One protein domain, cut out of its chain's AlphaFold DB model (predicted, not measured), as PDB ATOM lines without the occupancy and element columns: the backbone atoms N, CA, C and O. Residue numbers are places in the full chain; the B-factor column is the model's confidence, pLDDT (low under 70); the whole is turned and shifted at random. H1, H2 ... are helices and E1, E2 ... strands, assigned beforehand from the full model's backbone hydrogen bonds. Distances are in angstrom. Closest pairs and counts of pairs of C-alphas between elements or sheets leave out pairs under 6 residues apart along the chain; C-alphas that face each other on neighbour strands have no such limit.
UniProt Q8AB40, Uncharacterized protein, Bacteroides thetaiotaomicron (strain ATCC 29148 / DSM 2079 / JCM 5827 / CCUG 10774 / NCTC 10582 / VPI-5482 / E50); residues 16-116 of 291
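AT A GLANCE: This is residues 16 to 116 of the 291 residues of an uncharacterized protein of Bacteroides thetaiotaomicron (strain ATCC 29148 / DSM 2079 / JCM 5827 / CCUG 10774 / NCTC 10582 / VPI-5482 / E50) (UniProt Q8AB40). A tall, twisted sheet of E1, E6 and E7 stands at one end, and a long two-stranded arm, E2 and E3, reaches away from it to a small tip with H2. The small hairpin of E4 and E5 stands between sheet and arm, next to E1, where E3 runs on into E4 with a turn of 91 degrees. The 101 printed residues include, in order, E1 H1 E2 H2 E3 E4 E5 E6 E7; the three sheets, E1 - E6 - E7, E2 - E3 and E4 - E5, are antiparallel, and the class is mostly strand. The whole is loose and flat, with a radius of gyration of the C-alphas of 16.6 A and spans of 48 by 40 by 19 A.

IN THESE COORDINATES: E1, residues 16 to 23, is 20.7 A long from C-alpha 16 at (14.802, 37.371, 34.430). H1 is residues 30 to 33, E2 36 to 41 at 15.8 A, H2 52 to 56, and E3 59 to 64 at 14.7 A. E4 is 67 to 69 and E5 76 to 78. E6, 95 to 103, measures 26.5 A; E7, 106 to 115, measures 26.1 A, bends by 61 degrees at residue 112 and ends at (8.714, 40.813, 19.399).

HOW THE PARTS SIT: E6 is the inner strand, with N 17 to O 100 at 3.0 A toward E1 and N 99 to O 110 at 2.8 A toward E7, its hairpin partner. H1 is on this sheet, over E1. The closest C-alphas of E1 and E4, Glu 17 and Val 69, are 6.2 A apart. E4 and E5 have N 68 and O 77 at 3.0 A; E2 and E3 have N 38 and O 62 at 2.8 A. H2 is not on the sheet of E1, E6 and E7. H2 has its O i to N i+4 pair within hydrogen-bond range; H1 is too short for one.

THE WHOLE: The C-alphas of Lys 50 and Gly 105 are the farthest apart, at 50.5 A. Residues 48 to 53, of which 52 and 53 belong to H2, stand free. The link from E5 to E6 is long, 16 residues. The printed part has no cut, and no printed residue is under 70 in pLDDT.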
ATOM      1  N   PHE A  16      15.667  37.360  35.614       93.75
ATOM      2  CA  PHE A  16      14.802  37.371  34.430       93.75
ATOM      3  C   PHE A  16      14.959  36.082  33.624       93.75
ATOM      4  O   PHE A  16      16.070  35.559  33.502       93.75
ATOM      5  N   GLU A  17      13.858  35.595  33.064       94.81
ATOM      6  CA  GLU A  17      13.797  34.386  32.241       94.81
ATOM      7  C   GLU A  17      12.653  34.525  31.227       94.81
ATOM      8  O   GLU A  17      11.549  34.906  31.611       94.81
ATOM      9  N   ILE A  18      12.892  34.220  29.946       95.12
ATOM     10  CA  ILE A  18      11.803  34.063  28.970       95.12
ATOM     11  C   ILE A  18      11.157  32.706  29.253       95.12
ATOM     12  O   ILE A  18      11.777  31.669  29.038       95.12
ATOM     13  N   SER A  19       9.936  32.710  29.783       94.38
ATOM     14  CA  SER A  19       9.241  31.487  30.208       94.38
ATOM     15  C   SER A  19       8.431  30.827  29.096       94.38
ATOM     16  O   SER A  19       8.077  29.655  29.204       94.38
ATOM     17  N   ARG A  20       8.104  31.580  28.042       95.06
ATOM     18  CA  ARG A  20       7.373  31.109  26.864       95.06
ATOM     19  C   ARG A  20       7.706  32.010  25.687       95.06
ATOM     20  O   ARG A  20       7.775  33.220  25.863       95.06
ATOM     21  N   ILE A  21       7.845  31.423  24.504       96.75
ATOM     22  CA  ILE A  21       7.875  32.146  23.235       96.75
ATOM     23  C   ILE A  21       7.180  31.304  22.166       96.75
ATOM     24  O   ILE A  21       7.388  30.093  22.076       96.75
ATOM     25  N   VAL A  22       6.296  31.941  21.409       97.19
ATOM     26  CA  VAL A  22       5.533  31.352  20.306       97.19
ATOM     27  C   VAL A  22       5.446  32.368  19.174       97.19
ATOM     28  O   VAL A  22       5.652  33.563  19.388       97.19
ATOM     29  N   ARG A  23       5.125  31.908  17.970       97.00
ATOM     30  CA  ARG A  23       4.736  32.802  16.874       97.00
ATOM     31  C   ARG A  23       3.413  33.490  17.216       97.00
ATOM     32  O   ARG A  23       2.665  33.013  18.073       97.00
ATOM     33  N   ALA A  24       3.113  34.602  16.554       94.88
ATOM     34  CA  ALA A  24       1.889  35.367  16.796       94.88
ATOM     35  C   ALA A  24       0.598  34.549  16.583       94.88
ATOM     36  O   ALA A  24      -0.396  34.769  17.274       94.88
ATOM     37  N   ASP A  25       0.628  33.547  15.699       94.12
ATOM     38  CA  ASP A  25      -0.471  32.593  15.480       94.12
ATOM     39  C   ASP A  25      -0.606  31.523  16.589       94.12
ATOM     40  O   ASP A  25      -1.501  30.677  16.548       94.12
ATOM     41  N   GLY A  26       0.279  31.551  17.590       94.12
ATOM     42  CA  GLY A  26       0.340  30.609  18.703       94.12
ATOM     43  C   GLY A  26       1.108  29.319  18.411       94.12
ATOM     44  O   GLY A  26       1.239  28.486  19.314       94.12
ATOM     45  N   SER A  27       1.628  29.131  17.195       96.06
ATOM     46  CA  SER A  27       2.439  27.964  16.846       96.06
ATOM     47  C   SER A  27       3.837  28.022  17.488       96.06
ATOM     48  O   SER A  27       4.309  29.097  17.881       96.06
ATOM     49  N   PRO A  28       4.520  26.871  17.655       96.06
ATOM     50  CA  PRO A  28       5.881  26.848  18.187       96.06
ATOM     51  C   PRO A  28       6.836  27.730  17.369       96.06
ATOM     52  O   PRO A  28       6.736  27.774  16.146       96.06
ATOM     53  N   ALA A  29       7.785  28.379  18.050       95.62
ATOM     54  CA  ALA A  29       8.835  29.208  17.449       95.62
ATOM     55  C   ALA A  29      10.220  28.533  17.583       95.62
ATOM     56  O   ALA A  29      11.067  29.049  18.320       95.62
ATOM     57  N   PRO A  30      10.458  27.366  16.940       94.75
ATOM     58  CA  PRO A  30      11.726  26.639  17.056       94.75
ATOM     59  C   PRO A  30      12.931  27.517  16.712       94.75
ATOM     60  O   PRO A  30      13.937  27.460  17.412       94.75
ATOM     61  N   GLU A  31      12.786  28.415  15.738       93.62
ATOM     62  CA  GLU A  31      13.818  29.369  15.334       93.62
ATOM     63  C   GLU A  31      14.323  30.280  16.469       93.62
ATOM     64  O   GLU A  31      15.455  30.743  16.411       93.62
ATOM     65  N   LEU A  32      13.531  30.515  17.525       93.88
ATOM     66  CA  LEU A  32      13.940  31.320  18.684       93.88
ATOM     67  C   LEU A  32      14.193  30.490  19.951       93.88
ATOM     68  O   LEU A  32      14.719  31.028  20.928       93.88
ATOM     69  N   THR A  33      13.836  29.203  19.959       92.75
ATOM     70  CA  THR A  33      14.019  28.307  21.119       92.75
ATOM     71  C   THR A  33      15.147  27.297  20.957       92.75
ATOM     72  O   THR A  33      15.623  26.755  21.953       92.75
ATOM     73  N   GLU A  34      15.561  27.012  19.724       93.25
ATOM     74  CA  GLU A  34      16.702  26.146  19.450       93.25
ATOM     75  C   GLU A  34      18.030  26.862  19.718       93.25
ATOM     76  O   GLU A  34      18.112  28.089  19.812       93.25
ATOM     77  N   TYR A  35      19.082  26.064  19.895       92.88
ATOM     78  CA  TYR A  35      20.417  26.553  20.197       92.88
ATOM     79  C   TYR A  35      21.244  26.681  18.921       92.88
ATOM     80  O   TYR A  35      21.454  25.700  18.211       92.88
ATOM     81  N   PHE A  36      21.787  27.872  18.700       92.25
ATOM     82  CA  PHE A  36      22.630  28.204  17.562       92.25
ATOM     83  C   PHE A  36      24.061  28.480  18.026       92.25
ATOM     84  O   PHE A  36      24.254  29.024  19.121       92.25
ATOM     85  N   PRO A  37      25.073  28.115  17.223       93.62
ATOM     86  CA  PRO A  37      26.448  28.500  17.494       93.62
ATOM     87  C   PRO A  37      26.602  30.010  17.279       93.62
ATOM     88  O   PRO A  37      26.457  30.502  16.163       93.62
ATOM     89  N   VAL A  38      26.920  30.747  18.341       91.25
ATOM     90  CA  VAL A  38      27.179  32.190  18.290       91.25
ATOM     91  C   VAL A  38      28.610  32.484  18.726       91.25
ATOM     92  O   VAL A  38      29.123  31.873  19.667       91.25
ATOM     93  N   LYS A  39      29.269  33.429  18.048       90.00
ATOM     94  CA  LYS A  39      30.609  33.891  18.433       90.00
ATOM     95  C   LYS A  39      30.496  34.866  19.604       90.00
ATOM     96  O   LYS A  39      29.828  35.894  19.504       90.00
ATOM     97  N   VAL A  40      31.183  34.572  20.703       91.19
ATOM     98  CA  VAL A  40      31.232  35.432  21.892       91.19
ATOM     99  C   VAL A  40      32.662  35.832  22.222       91.19
ATOM    100  O   VAL A  40      33.599  35.058  22.047       91.19
ATOM    101  N   TRP A  41      32.838  37.041  22.749       92.19
ATOM    102  CA  TRP A  41      34.134  37.513  23.229       92.19
ATOM    103  C   TRP A  41      34.430  36.981  24.634       92.19
ATOM    104  O   TRP A  41      33.662  37.225  25.565       92.19
ATOM    105  N   LYS A  42      35.576  36.313  24.811       93.50
ATOM    106  CA  LYS A  42      36.105  35.920  26.135       93.50
ATOM    107  C   LYS A  42      37.112  36.917  26.674       93.50
ATOM    108  O   LYS A  42      37.198  37.124  27.882       93.50
ATOM    109  N   THR A  43      37.848  37.550  25.770       93.62
ATOM    110  CA  THR A  43      38.768  38.639  26.083       93.62
ATOM    111  C   THR A  43      38.332  39.883  25.315       93.62
ATOM    112  O   THR A  43      37.936  39.753  24.155       93.62
ATOM    113  N   PRO A  44      38.410  41.085  25.914       91.12
ATOM    114  CA  PRO A  44      38.075  42.311  25.208       91.12
ATOM    115  C   PRO A  44      38.895  42.486  23.925       91.12
ATOM    116  O   PRO A  44      40.125  42.331  23.910       91.12
ATOM    117  N   TYR A  45      38.195  42.842  22.855       92.38
ATOM    118  CA  TYR A  45      38.795  43.390  21.649       92.38
ATOM    119  C   TYR A  45      39.260  44.823  21.911       92.38
ATOM    120  O   TYR A  45      38.577  45.585  22.597       92.38
ATOM    121  N   MET A  46      40.447  45.164  21.414       90.75
ATOM    122  CA  MET A  46      41.092  46.450  21.689       90.75
ATOM    123  C   MET A  46      41.294  47.311  20.437       90.75
ATOM    124  O   MET A  46      41.610  48.492  20.573       90.75
ATOM    125  N   GLY A  47      41.138  46.750  19.234       89.69
ATOM    126  CA  GLY A  47      41.449  47.433  17.974       89.69
ATOM    127  C   GLY A  47      42.951  47.590  17.720       89.69
ATOM    128  O   GLY A  47      43.366  48.414  16.906       89.69
ATOM    129  N   THR A  48      43.775  46.834  18.449       92.81
ATOM    130  CA  THR A  48      45.246  46.837  18.355       92.81
ATOM    131  C   THR A  48      45.814  45.469  17.985       92.81
ATOM    132  O   THR A  48      47.032  45.304  17.952       92.81
ATOM    133  N   GLU A  49      44.942  44.485  17.768       95.75
ATOM    134  CA  GLU A  49      45.277  43.149  17.285       95.75
ATOM    135  C   GLU A  49      45.963  43.250  15.919       95.75
ATOM    136  O   GLU A  49      45.651  44.132  15.114       95.75
ATOM    137  N   LYS A  50      46.927  42.365  15.668       95.38
ATOM    138  CA  LYS A  50      47.819  42.427  14.502       95.38
ATOM    139  C   LYS A  50      47.527  41.375  13.442       95.38
ATOM    140  O   LYS A  50      48.127  41.439  12.372       95.38
ATOM    141  N   SER A  51      46.637  40.434  13.731       96.50
ATOM    142  CA  SER A  51      46.203  39.424  12.774       96.50
ATOM    143  C   SER A  51      44.791  38.921  13.077       96.50
ATOM    144  O   SER A  51      44.246  39.161  14.162       96.50
ATOM    145  N   ILE A  52      44.212  38.197  12.119       96.12
ATOM    146  CA  ILE A  52      42.910  37.536  12.267       96.12
ATOM    147  C   ILE A  52      42.972  36.471  13.368       96.12
ATOM    148  O   ILE A  52      42.051  36.356  14.171       96.12
ATOM    149  N   GLU A  53      44.083  35.743  13.476       96.12
ATOM    150  CA  GLU A  53      44.270  34.699  14.485       96.12
ATOM    151  C   GLU A  53      44.262  35.277  15.906       96.12
ATOM    152  O   GLU A  53      43.679  34.674  16.805       96.12
ATOM    153  N   GLU A  54      44.858  36.458  16.122       96.94
ATOM    154  CA  GLU A  54      44.793  37.145  17.420       96.94
ATOM    155  C   GLU A  54      43.356  37.545  17.789       96.94
ATOM    156  O   GLU A  54      42.994  37.510  18.967       96.94
ATOM    157  N   ILE A  55      42.538  37.921  16.802       95.88
ATOM    158  CA  ILE A  55      41.125  38.263  17.003       95.88
ATOM    159  C   ILE A  55      40.318  37.010  17.340       95.88
ATOM    160  O   ILE A  55      39.598  36.991  18.340       95.88
ATOM    161  N   GLU A  56      40.446  35.956  16.539       94.38
ATOM    162  CA  GLU A  56      39.672  34.729  16.724       94.38
ATOM    163  C   GLU A  56      40.091  33.974  17.995       94.38
ATOM    164  O   GLU A  56      39.237  33.407  18.667       94.38
ATOM    165  N   ALA A  57      41.347  34.082  18.444       96.19
ATOM    166  CA  ALA A  57      41.782  33.551  19.742       96.19
ATOM    167  C   ALA A  57      41.095  34.217  20.954       96.19
ATOM    168  O   ALA A  57      41.107  33.666  22.058       96.19
ATOM    169  N   LYS A  58      40.502  35.407  20.781       96.38
ATOM    170  CA  LYS A  58      39.719  36.096  21.823       96.38
ATOM    171  C   LYS A  58      38.238  35.729  21.800       96.38
ATOM    172  O   LYS A  58      37.495  36.171  22.689       96.38
ATOM    173  N   ARG A  59      37.810  34.967  20.798       94.31
ATOM    174  CA  ARG A  59      36.432  34.548  20.584       94.31
ATOM    175  C   ARG A  59      36.294  33.059  20.851       94.31
ATOM    176  O   ARG A  59      37.239  32.290  20.726       94.31
ATOM    177  N   GLU A  60      35.094  32.649  21.210       94.44
ATOM    178  CA  GLU A  60      34.723  31.241  21.189       94.44
ATOM    179  C   GLU A  60      33.294  31.085  20.687       94.44
ATOM    180  O   GLU A  60      32.524  32.047  20.638       94.44
ATOM    181  N   ILE A  61      32.948  29.856  20.326       93.81
ATOM    182  CA  ILE A  61      31.586  29.497  19.959       93.81
ATOM    183  C   ILE A  61      30.861  29.036  21.220       93.81
ATOM    184  O   ILE A  61      31.261  28.061  21.857       93.81
ATOM    185  N   GLU A  62      29.762  29.707  21.546       93.88
ATOM    186  CA  GLU A  62      28.805  29.253  22.549       93.88
ATOM    187  C   GLU A  62      27.480  28.907  21.870       93.88
ATOM    188  O   GLU A  62      27.071  29.552  20.909       93.88
ATOM    189  N   TYR A  63      26.783  27.895  22.378       94.31
ATOM    190  CA  TYR A  63      25.452  27.544  21.889       94.31
ATOM    191  C   TYR A  63      24.406  28.328  22.675       94.31
ATOM    192  O   TYR A  63      24.298  28.167  23.894       94.31
ATOM    193  N   ARG A  64      23.635  29.182  21.993       92.75
ATOM    194  CA  ARG A  64      22.631  30.061  22.613       92.75
ATOM    195  C   ARG A  64      21.352  30.132  21.787       92.75
ATOM    196  O   ARG A  64      21.386  29.948  20.576       92.75
ATOM    197  N   THR A  65      20.234  30.424  22.441       93.62
ATOM    198  CA  THR A  65      19.012  30.832  21.738       93.62
ATOM    199  C   THR A  65      19.210  32.218  21.136       93.62
ATOM    200  O   THR A  65      19.904  33.053  21.724       93.62
ATOM    201  N   LEU A  66      18.604  32.475  19.975       93.06
ATOM    202  CA  LEU A  66      18.802  33.732  19.244       93.06
ATOM    203  C   LEU A  66      18.243  34.942  19.989       93.06
ATOM    204  O   LEU A  66      18.888  35.985  20.015       93.06
ATOM    205  N   PHE A  67      17.101  34.776  20.658       95.00
ATOM    206  CA  PHE A  67      16.505  35.794  21.513       95.00
ATOM    207  C   PHE A  67      16.634  35.392  22.985       95.00
ATOM    208  O   PHE A  67      16.267  34.282  23.380       95.00
ATOM    209  N   GLN A  68      17.178  36.285  23.810       92.50
ATOM    210  CA  GLN A  68      17.383  36.034  25.236       92.50
ATOM    211  C   GLN A  68      17.156  37.291  26.076       92.50
ATOM    212  O   GLN A  68      17.323  38.418  25.612       92.50
ATOM    213  N   VAL A  69      16.852  37.079  27.356       93.44
ATOM    214  CA  VAL A  69      16.876  38.121  28.385       93.44
ATOM    215  C   VAL A  69      18.068  37.886  29.310       93.44
ATOM    216  O   VAL A  69      18.271  36.784  29.826       93.44
ATOM    217  N   LYS A  70      18.890  38.911  29.538       90.12
ATOM    218  CA  LYS A  70      20.027  38.806  30.455       90.12
ATOM    219  C   LYS A  70      19.525  38.632  31.882       90.12
ATOM    220  O   LYS A  70      18.873  39.512  32.447       90.12
ATOM    221  N   LYS A  71      19.930  37.515  32.495       89.31
ATOM    222  CA  LYS A  71      19.444  37.041  33.798       89.31
ATOM    223  C   LYS A  71      19.417  38.097  34.899       89.31
ATOM    224  O   LYS A  71      18.523  38.029  35.725       89.31
ATOM    225  N   HIS A  72      20.364  39.033  34.949       87.44
ATOM    226  CA  HIS A  72      20.482  39.995  36.057       87.44
ATOM    227  C   HIS A  72      20.233  41.457  35.677       87.44
ATOM    228  O   HIS A  72      20.111  42.283  36.577       87.44
ATOM    229  N   SER A  73      20.141  41.785  34.386       84.06
ATOM    230  CA  SER A  73      19.850  43.152  33.929       84.06
ATOM    231  C   SER A  73      18.457  43.306  33.327       84.06
ATOM    232  O   SER A  73      17.978  44.428  33.236       84.06
ATOM    233  N   GLY A  74      17.809  42.213  32.908       85.38
ATOM    234  CA  GLY A  74      16.535  42.280  32.186       85.38
ATOM    235  C   GLY A  74      16.676  42.787  30.747       85.38
ATOM    236  O   GLY A  74      15.676  43.012  30.078       85.38
ATOM    237  N   GLU A  75      17.907  42.966  30.265       88.62
ATOM    238  CA  GLU A  75      18.198  43.426  28.909       88.62
ATOM    239  C   GLU A  75      17.879  42.323  27.897       88.62
ATOM    240  O   GLU A  75      18.401  41.209  28.005       88.62
ATOM    241  N   PHE A  76      17.041  42.640  26.913       91.75
ATOM    242  CA  PHE A  76      16.804  41.766  25.771       91.75
ATOM    243  C   PHE A  76      17.949  41.867  24.772       91.75
ATOM    244  O   PHE A  76      18.456  42.951  24.494       91.75
ATOM    245  N   MET A  77      18.335  40.725  24.223       90.81
ATOM    246  CA  MET A  77      19.393  40.612  23.234       90.81
ATOM    247  C   MET A  77      18.937  39.672  22.128       90.81
ATOM    248  O   MET A  77      18.465  38.570  22.411       90.81
ATOM    249  N   MET A  78      19.123  40.121  20.890       91.31
ATOM    250  CA  MET A  78      19.029  39.300  19.692       91.31
ATOM    251  C   MET A  78      20.446  39.069  19.165       91.31
ATOM    252  O   MET A  78      21.210  40.026  19.026       91.31
ATOM    253  N   TRP A  79      20.823  37.818  18.925       91.19
ATOM    254  CA  TRP A  79      22.107  37.488  18.305       91.19
ATOM    255  C   TRP A  79      22.074  37.757  16.801       91.19
ATOM    256  O   TRP A  79      21.042  37.579  16.165       91.19
ATOM    257  N   SER A  80      23.219  38.128  16.225       85.81
ATOM    258  CA  SER A  80      23.354  38.445  14.794       85.81
ATOM    259  C   SER A  80      23.045  37.272  13.861       85.81
ATOM    260  O   SER A  80      22.782  37.486  12.691       85.81
ATOM    261  N   ASN A  81      23.046  36.040  14.374       88.19
ATOM    262  CA  ASN A  81      22.610  34.846  13.647       88.19
ATOM    263  C   ASN A  81      21.087  34.801  13.401       88.19
ATOM    264  O   ASN A  81      20.607  33.858  12.782       88.19
ATOM    265  N   ALA A  82      20.314  35.759  13.926       89.88
ATOM    266  CA  ALA A  82      18.883  35.890  13.669       89.88
ATOM    267  C   ALA A  82      18.623  36.470  12.275       89.88
ATOM    268  O   ALA A  82      18.388  37.667  12.129       89.88
ATOM    269  N   GLU A  83      18.663  35.602  11.268       90.88
ATOM    270  CA  GLU A  83      18.431  35.965   9.871       90.88
ATOM    271  C   GLU A  83      16.954  35.853   9.478       90.88
ATOM    272  O   GLU A  83      16.254  34.896   9.832       90.88
ATOM    273  N   SER A  84      16.501  36.785   8.645       90.62
ATOM    274  CA  SER A  84      15.157  36.835   8.061       90.62
ATOM    275  C   SER A  84      14.825  35.640   7.162       90.62
ATOM    276  O   SER A  84      13.663  35.423   6.810       90.62
ATOM    277  N   SER A  85      15.829  34.836   6.800       89.50
ATOM    278  CA  SER A  85      15.670  33.587   6.052       89.50
ATOM    279  C   SER A  85      14.894  32.517   6.838       89.50
ATOM    280  O   SER A  85      14.246  31.662   6.227       89.50
ATOM    281  N   PHE A  86      14.906  32.573   8.175       90.56
ATOM    282  CA  PHE A  86      14.169  31.634   9.030       90.56
ATOM    283  C   PHE A  86      13.530  32.261  10.285       90.56
ATOM    284  O   PHE A  86      12.665  31.628  10.895       90.56
ATOM    285  N   VAL A  87      13.893  33.492  10.657       93.06
ATOM    286  CA  VAL A  87      13.192  34.293  11.672       93.06
ATOM    287  C   VAL A  87      12.049  35.072  11.016       93.06
ATOM    288  O   VAL A  87      12.206  35.674   9.957       93.06
ATOM    289  N   GLN A  88      10.872  35.078  11.645       93.38
ATOM    290  CA  GLN A  88       9.731  35.863  11.187       93.38
ATOM    291  C   GLN A  88       9.959  37.344  11.482       93.38
ATOM    292  O   GLN A  88       9.822  37.788  12.622       93.38
ATOM    293  N   CYS A  89      10.263  38.100  10.435       92.06
ATOM    294  CA  CYS A  89      10.376  39.549  10.495       92.06
ATOM    295  C   CYS A  89       9.098  40.231   9.987       92.06
ATOM    296  O   CYS A  89       8.238  39.601   9.359       92.06
ATOM    297  N   ALA A  90       8.993  41.539  10.225       90.25
ATOM    298  CA  ALA A  90       8.030  42.405   9.562       90.25
ATOM    299  C   ALA A  90       8.005  42.108   8.041       90.25
ATOM    300  O   ALA A  90       9.054  41.818   7.455       90.25
ATOM    301  N   PRO A  91       6.822  42.107   7.399       89.50
ATOM    302  CA  PRO A  91       5.517  42.529   7.919       89.50
ATOM    303  C   PRO A  91       4.729  41.437   8.679       89.50
ATOM    304  O   PRO A  91       3.521  41.577   8.844       89.50
ATOM    305  N   SER A  92       5.362  40.337   9.112       90.00
ATOM    306  CA  SER A  92       4.715  39.370  10.015       90.00
ATOM    307  C   SER A  92       4.354  40.016  11.358       90.00
ATOM    308  O   SER A  92       5.067  40.897  11.835       90.00
ATOM    309  N   ASP A  93       3.321  39.494  12.025       93.00
ATOM    310  CA  ASP A  93       2.972  39.842  13.413       93.00
ATOM    311  C   ASP A  93       4.027  39.353  14.435       93.00
ATOM    312  O   ASP A  93       3.926  39.626  15.633       93.00
ATOM    313  N   GLY A  94       5.049  38.626  13.966       94.62
ATOM    314  CA  GLY A  94       6.223  38.232  14.737       94.62
ATOM    315  C   GLY A  94       5.906  37.205  15.820       94.62
ATOM    316  O   GLY A  94       5.334  36.143  15.563       94.62
ATOM    317  N   TYR A  95       6.315  37.514  17.047       97.25
ATOM    318  CA  TYR A  95       6.337  36.586  18.169       97.25
ATOM    319  C   TYR A  95       5.658  37.156  19.406       97.25
ATOM    320  O   TYR A  95       5.719  38.355  19.681       97.25
ATOM    321  N   ILE A  96       5.084  36.254  20.198       97.31
ATOM    322  CA  ILE A  96       4.533  36.543  21.517       97.31
ATOM    323  C   ILE A  96       5.355  35.783  22.556       97.31
ATOM    324  O   ILE A  96       5.579  34.577  22.422       97.31
ATOM    325  N   PHE A  97       5.801  36.478  23.599       97.19
ATOM    326  CA  PHE A  97       6.614  35.888  24.653       97.19
ATOM    327  C   PHE A  97       6.234  36.381  26.049       97.19
ATOM    328  O   PHE A  97       5.723  37.484  26.235       97.19
ATOM    329  N   ASP A  98       6.530  35.545  27.040       96.94
ATOM    330  CA  ASP A  98       6.300  35.831  28.452       96.94
ATOM    331  C   ASP A  98       7.643  35.918  29.184       96.94
ATOM    332  O   ASP A  98       8.546  35.106  28.950       96.94
ATOM    333  N   VAL A  99       7.767  36.865  30.114       95.88
ATOM    334  CA  VAL A  99       8.962  37.042  30.947       95.88
ATOM    335  C   VAL A  99       8.628  36.837  32.411       95.88
ATOM    336  O   VAL A  99       7.796  37.527  33.000       95.88
ATOM    337  N   LEU A 100       9.344  35.908  33.025       94.81
ATOM    338  CA  LEU A 100       9.282  35.616  34.441       94.81
ATOM    339  C   LEU A 100      10.370  36.396  35.179       94.81
ATOM    340  O   LEU A 100      11.563  36.227  34.928       94.81
ATOM    341  N   VAL A 101       9.946  37.232  36.123       93.31
ATOM    342  CA  VAL A 101      10.827  38.032  36.976       93.31
ATOM    343  C   VAL A 101      10.694  37.554  38.414       93.31
ATOM    344  O   VAL A 101       9.592  37.505  38.959       93.31
ATOM    345  N   LYS A 102      11.812  37.186  39.042       92.31
ATOM    346  CA  LYS A 102      11.857  36.650  40.413       92.31
ATOM    347  C   LYS A 102      12.854  37.422  41.277       92.31
ATOM    348  O   LYS A 102      13.877  37.882  40.778       92.31
ATOM    349  N   ASN A 103      12.585  37.512  42.574       89.25
ATOM    350  CA  ASN A 103      13.564  37.844  43.613       89.25
ATOM    351  C   ASN A 103      13.319  36.964  44.854       89.25
ATOM    352  O   ASN A 103      12.517  36.033  44.818       89.25
ATOM    353  N   SER A 104      13.997  37.252  45.966       86.31
ATOM    354  CA  SER A 104      13.816  36.514  47.224       86.31
ATOM    355  C   SER A 104      12.423  36.665  47.857       86.31
ATOM    356  O   SER A 104      12.049  35.839  48.684       86.31
ATOM    357  N   GLY A 105      11.666  37.705  47.497       83.81
ATOM    358  CA  GLY A 105      10.357  38.024  48.072       83.81
ATOM    359  C   GLY A 105       9.159  37.551  47.246       83.81
ATOM    360  O   GLY A 105       8.037  37.580  47.747       83.81
ATOM    361  N   GLY A 106       9.365  37.123  45.999       89.00
ATOM    362  CA  GLY A 106       8.286  36.653  45.137       89.00
ATOM    363  C   GLY A 106       8.654  36.616  43.660       89.00
ATOM    364  O   GLY A 106       9.817  36.731  43.268       89.00
ATOM    365  N   TYR A 107       7.630  36.446  42.830       91.69
ATOM    366  CA  TYR A 107       7.759  36.431  41.380       91.69
ATOM    367  C   TYR A 107       6.585  37.147  40.717       91.69
ATOM    368  O   TYR A 107       5.495  37.238  41.281       91.69
ATOM    369  N   LYS A 108       6.815  37.639  39.505       92.19
ATOM    370  CA  LYS A 108       5.789  38.174  38.618       92.19
ATOM    371  C   LYS A 108       6.083  37.717  37.198       92.19
ATOM    372  O   LYS A 108       7.229  37.779  36.760       92.19
ATOM    373  N   THR A 109       5.045  37.295  36.491       94.50
ATOM    374  CA  THR A 109       5.118  37.028  35.054       94.50
ATOM    375  C   THR A 109       4.527  38.216  34.310       94.50
ATOM    376  O   THR A 109       3.447  38.697  34.657       94.50
ATOM    377  N   PHE A 110       5.251  38.701  33.312       93.88
ATOM    378  CA  PHE A 110       4.762  39.632  32.305       93.88
ATOM    379  C   PHE A 110       4.395  38.794  31.091       93.88
ATOM    380  O   PHE A 110       5.264  38.114  30.551       93.88
ATOM    381  N   THR A 111       3.116  38.774  30.736       95.12
ATOM    382  CA  THR A 111       2.607  37.933  29.653       95.12
ATOM    383  C   THR A 111       2.348  38.747  28.398       95.12
ATOM    384  O   THR A 111       2.159  39.962  28.475       95.12
ATOM    385  N   ASP A 112       2.313  38.055  27.265       94.62
ATOM    386  CA  ASP A 112       1.873  38.580  25.973       94.62
ATOM    387  C   ASP A 112       2.705  39.776  25.467       94.62
ATOM    388  O   ASP A 112       2.195  40.690  24.816       94.62
ATOM    389  N   MET A 113       4.010  39.780  25.764       95.31
ATOM    390  CA  MET A 113       4.944  40.735  25.168       95.31
ATOM    391  C   MET A 113       5.143  40.408  23.688       95.31
ATOM    392  O   MET A 113       5.145  39.240  23.306       95.31
ATOM    393  N   GLN A 114       5.342  41.431  22.858       94.88
ATOM    394  CA  GLN A 114       5.512  41.268  21.416       94.88
ATOM    395  C   GLN A 114       6.956  41.515  20.991       94.88
ATOM    396  O   GLN A 114       7.593  42.473  21.433       94.88
ATOM    397  N   LEU A 115       7.455  40.649  20.113       95.00
ATOM    398  CA  LEU A 115       8.714  40.813  19.399       95.00
ATOM    399  C   LEU A 115       8.404  40.770  17.904       95.00
ATOM    400  O   LEU A 115       8.039  39.721  17.381       95.00
ATOM    401  N   ILE A 116       8.580  41.902  17.228       94.50
ATOM    402  CA  ILE A 116       8.454  42.018  15.772       94.50
ATOM    403  C   ILE A 116       9.823  42.464  15.253       94.50
ATOM    404  O   ILE A 116      10.116  43.661  15.265       94.50
TER     405      ILE A 116